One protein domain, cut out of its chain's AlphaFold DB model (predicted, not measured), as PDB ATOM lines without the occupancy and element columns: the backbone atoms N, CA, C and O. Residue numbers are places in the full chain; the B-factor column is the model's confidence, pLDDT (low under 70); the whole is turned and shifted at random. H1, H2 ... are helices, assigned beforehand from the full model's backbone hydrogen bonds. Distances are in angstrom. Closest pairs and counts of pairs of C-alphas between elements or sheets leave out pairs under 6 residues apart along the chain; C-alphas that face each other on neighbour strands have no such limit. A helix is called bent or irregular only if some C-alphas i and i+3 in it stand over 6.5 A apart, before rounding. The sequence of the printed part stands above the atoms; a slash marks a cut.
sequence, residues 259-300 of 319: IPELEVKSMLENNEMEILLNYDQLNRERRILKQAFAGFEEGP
ATOM      1  N   ILE A 259     -25.501  47.503  31.569       92.75
ATOM      2  CA  ILE A 259     -25.643  47.226  30.136       92.75
ATOM      3  C   ILE A 259     -27.046  47.609  29.637       92.75
ATOM      4  O   ILE A 259     -28.017  47.465  30.388       92.75
ATOM      5  N   PRO A 260     -27.188  48.139  28.407       91.88
ATOM      6  CA  PRO A 260     -28.490  48.454  27.826       91.88
ATOM      7  C   PRO A 260     -29.315  47.201  27.524       91.88
ATOM      8  O   PRO A 260     -28.779  46.136  27.231       91.88
ATOM      9  N   GLU A 261     -30.636  47.354  27.469       90.44
ATOM     10  CA  GLU A 261     -31.566  46.258  27.168       90.44
ATOM     11  C   GLU A 261     -31.282  45.560  25.825       90.44
ATOM     12  O   GLU A 261     -31.402  44.342  25.721       90.44
ATOM     13  N   LEU A 262     -30.864  46.311  24.797       91.81
ATOM     14  CA  LEU A 262     -30.485  45.737  23.499       91.81
ATOM     15  C   LEU A 262     -29.297  44.773  23.619       91.81
ATOM     16  O   LEU A 262     -29.270  43.745  22.948       91.81
ATOM     17  N   GLU A 263     -28.335  45.089  24.487       94.56
ATOM     18  CA  GLU A 263     -27.181  44.230  24.748       94.56
ATOM     19  C   GLU A 263     -27.603  42.994  25.545       94.56
ATOM     20  O   GLU A 263     -27.248  41.886  25.162       94.56
ATOM     21  N   VAL A 264     -28.467  43.156  26.556       94.12
ATOM     22  CA  VAL A 264     -29.075  42.027  27.283       94.12
ATOM     23  C   VAL A 264     -29.757  41.060  26.312       94.12
ATOM     24  O   VAL A 264     -29.478  39.863  26.341       94.12
ATOM     25  N   LYS A 265     -30.612  41.568  25.415       91.88
ATOM     26  CA  LYS A 265     -31.306  40.758  24.402       91.88
ATOM     27  C   LYS A 265     -30.319  40.041  23.476       91.88
ATOM     28  O   LYS A 265     -30.469  38.842  23.257       91.88
ATOM     29  N   SER A 266     -29.272  40.729  23.016       94.56
ATOM     30  CA  SER A 266     -28.230  40.119  22.182       94.56
ATOM     31  C   SER A 266     -27.464  39.008  22.910       94.56
ATOM     32  O   SER A 266     -27.202  37.967  22.311       94.56
ATOM     33  N   MET A 267     -27.123  39.189  24.189       95.12
ATOM     34  CA  MET A 267     -26.441  38.162  24.989       95.12
ATOM     35  C   MET A 267     -27.324  36.924  25.182       95.12
ATOM     36  O   MET A 267     -26.840  35.796  25.100       95.12
ATOM     37  N   LEU A 268     -28.631  37.120  25.395       92.69
ATOM     38  CA  LEU A 268     -29.594  36.021  25.493       92.69
ATOM     39  C   LEU A 268     -29.692  35.228  24.180       92.69
ATOM     40  O   LEU A 268     -29.668  33.999  24.216       92.69
ATOM     41  N   GLU A 269     -29.745  35.910  23.032       93.44
ATOM     42  CA  GLU A 269     -29.758  35.275  21.703       93.44
ATOM     43  C   GLU A 269     -28.473  34.484  21.411       93.44
ATOM     44  O   GLU A 269     -28.523  33.425  20.786       93.44
ATOM     45  N   ASN A 270     -27.333  34.956  21.922       95.50
ATOM     46  CA  ASN A 270     -26.028  34.309  21.770       95.50
ATOM     47  C   ASN A 270     -25.745  33.218  22.819       95.50
ATOM     48  O   ASN A 270     -24.653  32.651  22.828       95.50
ATOM     49  N   ASN A 271     -26.710  32.891  23.689       93.31
ATOM     50  CA  ASN A 271     -26.558  31.919  24.779       93.31
ATOM     51  C   ASN A 271     -25.441  32.291  25.786       93.31
ATOM     52  O   ASN A 271     -24.780  31.427  26.361       93.31
ATOM     53  N   GLU A 272     -25.246  33.588  26.031       95.25
ATOM     54  CA  GLU A 272     -24.217  34.153  26.917       95.25
ATOM     55  C   GLU A 272     -24.749  34.430  28.339       95.25
ATOM     56  O   GLU A 272     -24.359  35.395  28.999       95.25
ATOM     57  N   MET A 273     -25.646  33.568  28.836       93.12
ATOM     58  CA  MET A 273     -26.308  33.734  30.141       93.12
ATOM     59  C   MET A 273     -25.311  33.863  31.299       93.12
ATOM     60  O   MET A 273     -25.475  34.706  32.175       93.12
ATOM     61  N   GLU A 274     -24.248  33.060  31.298       93.12
ATOM     62  CA  GLU A 274     -23.224  33.103  32.347       93.12
ATOM     63  C   GLU A 274     -22.531  34.473  32.421       93.12
ATOM     64  O   GLU A 274     -22.235  34.970  33.507       93.12
ATOM     65  N   ILE A 275     -22.323  35.118  31.269       94.00
ATOM     66  CA  ILE A 275     -21.732  36.455  31.204       94.00
ATOM     67  C   ILE A 275     -22.749  37.491  31.690       94.00
ATOM     68  O   ILE A 275     -22.392  38.352  32.494       94.00
ATOM     69  N   LEU A 276     -24.012  37.376  31.260       95.50
ATOM     70  CA  LEU A 276     -25.108  38.250  31.684       95.50
ATOM     71  C   LEU A 276     -25.278  38.256  33.213       95.50
ATOM     72  O   LEU A 276     -25.452  39.316  33.811       95.50
ATOM     73  N   LEU A 277     -25.143  37.100  33.865       95.62
ATOM     74  CA  LEU A 277     -25.258  36.972  35.322       95.62
ATOM     75  C   LEU A 277     -24.163  37.721  36.104       95.62
ATOM     76  O   LEU A 277     -24.355  37.998  37.287       95.62
ATOM     77  N   ASN A 278     -23.053  38.124  35.473       94.06
ATOM     78  CA  ASN A 278     -22.072  39.016  36.109       94.06
ATOM     79  C   ASN A 278     -22.601  40.448  36.290       94.06
ATOM     80  O   ASN A 278     -22.062  41.208  37.100       94.06
ATOM     81  N   TYR A 279     -23.646  40.815  35.549       95.44
ATOM     82  CA  TYR A 279     -24.328  42.103  35.627       95.44
ATOM     83  C   TYR A 279     -25.579  42.064  36.514       95.44
ATOM     84  O   TYR A 279     -26.195  43.105  36.737       95.44
ATOM     85  N   ASP A 280     -25.941  40.896  37.044       96.88
ATOM     86  CA  ASP A 280     -27.038  40.745  37.994       96.88
ATOM     87  C   ASP A 280     -26.670  41.356  39.356       96.88
ATOM     88  O   ASP A 280     -25.657  41.004  39.976       96.88
ATOM     89  N   GLN A 281     -27.498  42.292  39.824       97.69
ATOM     90  CA  GLN A 281     -27.271  42.982  41.090       97.69
ATOM     91  C   GLN A 281     -27.260  42.022  42.291       97.69
ATOM     92  O   GLN A 281     -26.365  42.135  43.126       97.69
ATOM     93  N   LEU A 282     -28.185  41.059  42.388       97.69
ATOM     94  CA  LEU A 282     -28.251  40.139  43.532       97.69
ATOM     95  C   LEU A 282     -26.979  39.297  43.631       97.69
ATOM     96  O   LEU A 282     -26.394  39.181  44.709       97.69
ATOM     97  N   ASN A 283     -26.506  38.748  42.512       95.75
ATOM     98  CA  ASN A 283     -25.270  37.972  42.467       95.75
ATOM     99  C   ASN A 283     -24.079  38.795  42.958       95.75
ATOM    100  O   ASN A 283     -23.258  38.300  43.736       95.75
ATOM    101  N   ARG A 284     -23.995  40.064  42.557       94.81
ATOM    102  CA  ARG A 284     -22.929  40.964  43.001       94.81
ATOM    103  C   ARG A 284     -23.038  41.309  44.483       94.81
ATOM    104  O   ARG A 284     -22.034  41.190  45.191       94.81
ATOM    105  N   GLU A 285     -24.224  41.671  44.964       96.00
ATOM    106  CA  GLU A 285     -24.464  42.006  46.372       96.00
ATOM    107  C   GLU A 285     -24.221  40.810  47.299       96.00
ATOM    108  O   GLU A 285     -23.592  40.956  48.349       96.00
ATOM    109  N   ARG A 286     -24.606  39.602  46.874       95.56
ATOM    110  CA  ARG A 286     -24.463  38.359  47.645       95.56
ATOM    111  C   ARG A 286     -23.062  37.762  47.611       95.56
ATOM    112  O   ARG A 286     -22.585  37.222  48.618       95.56
ATOM    113  N   ARG A 287     -22.390  37.773  46.456       92.31
ATOM    114  CA  ARG A 287     -21.113  37.055  46.267       92.31
ATOM    115  C   ARG A 287     -19.897  37.952  46.432       92.31
ATOM    116  O   ARG A 287     -18.933  37.506  47.048       92.31
ATOM    117  N   ILE A 288     -19.954  39.183  45.923       90.62
ATOM    118  CA  ILE A 288     -18.793  40.077  45.831       90.62
ATOM    119  C   ILE A 288     -18.820  41.118  46.950       90.62
ATOM    120  O   ILE A 288     -17.865  41.217  47.713       90.62
ATOM    121  N   LEU A 289     -19.908  41.886  47.053       92.56
ATOM    122  CA  LEU A 289     -19.982  43.050  47.942       92.56
ATOM    123  C   LEU A 289     -20.415  42.693  49.369       92.56
ATOM    124  O   LEU A 289     -20.083  43.420  50.300       92.56
ATOM    125  N   LYS A 290     -21.116  41.565  49.538       92.56
ATOM    126  CA  LYS A 290     -21.611  41.049  50.824       92.56
ATOM    127  C   LYS A 290     -22.528  42.026  51.576       92.56
ATOM    128  O   LYS A 290     -22.553  41.994  52.802       92.56
ATOM    129  N   GLN A 291     -23.287  42.867  50.868       92.94
ATOM    130  CA  GLN A 291     -24.207  43.824  51.506       92.94
ATOM    131  C   GLN A 291     -25.612  43.255  51.735       92.94
ATOM    132  O   GLN A 291     -26.304  43.696  52.648       92.94
ATOM    133  N   ALA A 292     -26.031  42.270  50.938       95.19
ATOM    134  CA  ALA A 292     -27.315  41.593  51.085       95.19
ATOM    135  C   ALA A 292     -27.161  40.093  50.813       95.19
ATOM    136  O   ALA A 292     -26.311  39.683  50.022       95.19
ATOM    137  N   PHE A 293     -27.967  39.270  51.486       96.62
ATOM    138  CA  PHE A 293     -27.991  37.808  51.339       96.62
ATOM    139  C   PHE A 293     -26.636  37.101  51.546       96.62
ATOM    140  O   PHE A 293     -26.438  35.971  51.102       96.62
ATOM    141  N   ALA A 294     -25.677  37.726  52.234       92.19
ATOM    142  CA  ALA A 294     -24.387  37.103  52.513       92.19
ATOM    143  C   ALA A 294     -24.573  35.797  53.312       92.19
ATOM    144  O   ALA A 294     -25.236  35.782  54.343       92.19
ATOM    145  N   GLY A 295     -23.984  34.701  52.824       91.50
ATOM    146  CA  GLY A 295     -24.134  33.365  53.417       91.50
ATOM    147  C   GLY A 295     -25.283  32.535  52.837       91.50
ATOM    148  O   GLY A 295     -25.302  31.331  53.058       91.50
ATOM    149  N   PHE A 296     -26.182  33.130  52.041       96.69
ATOM    150  CA  PHE A 296     -27.179  32.370  51.288       96.69
ATOM    151  C   PHE A 296     -26.569  31.729  50.044       96.69
ATOM    152  O   PHE A 296     -25.725  32.314  49.350       96.69
ATOM    153  N   GLU A 297     -27.074  30.545  49.728       95.88
ATOM    154  CA  GLU A 297     -26.792  29.819  48.499       95.88
ATOM    155  C   GLU A 297     -27.949  29.979  47.512       95.88
ATOM    156  O   GLU A 297     -29.102  30.157  47.892       95.88
ATOM    157  N   GLU A 298     -27.623  29.936  46.227       97.06
ATOM    158  CA  GLU A 298     -28.588  30.000  45.133       97.06
ATOM    159  C   GLU A 298     -28.061  29.090  44.033       97.06
ATOM    160  O   GLU A 298     -26.858  29.123  43.736       97.06
ATOM    161  N   GLY A 299     -28.944  28.268  43.469       95.06
ATOM    162  CA  GLY A 299     -28.585  27.342  42.405       95.06
ATOM    163  C   GLY A 299     -28.128  28.059  41.126       95.06
ATOM    164  O   GLY A 299     -28.358  29.258  40.961       95.06
ATOM    165  N   PRO A 300     -27.478  27.342  40.195       95.44
ATOM    166  CA  PRO A 300     -27.177  27.881  38.874       95.44
ATOM    167  C   PRO A 300     -28.458  28.334  38.159       95.44
ATOM    168  O   PRO A 300     -29.416  27.570  38.055       95.44
TER     169      PRO A 300
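This is residues 259 to 300 of the 319 residues of a protein of Rhizophagus irregularis (strain DAOM 181602 / DAOM 197198 / MUCL 43194) (UniProt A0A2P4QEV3). Three short helices stand one after another along the longest axis in a loose row: H1 and H2 fold against each other as a small helical hairpin at one end, and H3 follows, turned crosswise to H2. Beyond H3 a stretch with no named element, residues 290 to 300, turns round and folds back toward the H2 end. The printed part has 42 residues with three named helices, in the order H1, H2, H3, and no named strand; the class is all helix. The whole is loose, with a radius of gyration of the C-alphas of 11.9 A, and flat, its C-alphas spanning 32 by 20 by 10 A along the three main axes.

H1, residues 261 to 269, is followed by a tight link of 3 residues and then by H2, residues 273 to 279. H1 and H2 touch, and their closest C-alphas, those of Met 267 and Met 273, are 6.8 A apart. They form a helical hairpin, running opposite ways at a shallow tilt of 26 degrees. A tight link of 1 residue joins H2 to H3, residues 281 to 289. H2 and H3 are close but not clearly touching, with 2 pairs of C-alphas within 8 A; the closest C-alphas are those of Asn 278 and Arg 284, 7.2 A apart. Their lines are only just about perpendicular, at 71 degrees. H1 and H3 are apart. In H1 every pair of O i and N i+4 is within hydrogen-bond range, in H3 4 of 5 are, and in H2 1 of 3, beside 3 of 4 pairs of O i and N i+3.

H1 begins at C-alpha 261, (-31.566, 46.258, 27.168), and measures 12.4 A from first to last C-alpha. H2 measures 10.2 A, and its C-alpha 273 is at (-26.308, 33.734, 30.141). H3 measures 10.0 A and ends at C-alpha 289, (-19.982, 43.050, 47.942). H3 is neither bent nor irregular, but only just: C-alphas 286 and 289 are 6.5 A apart.

The two C-alphas farthest apart in the domain, those of Leu 262 and Gly 295, are 33.0 A apart. The first and last printed C-alphas, those of Ile 259 and Pro 300, are 21.3 A apart. The printed part has no cut, and neither link between the helices is long. The mean pLDDT of the printed part is 94.3, and no printed residue is under 70.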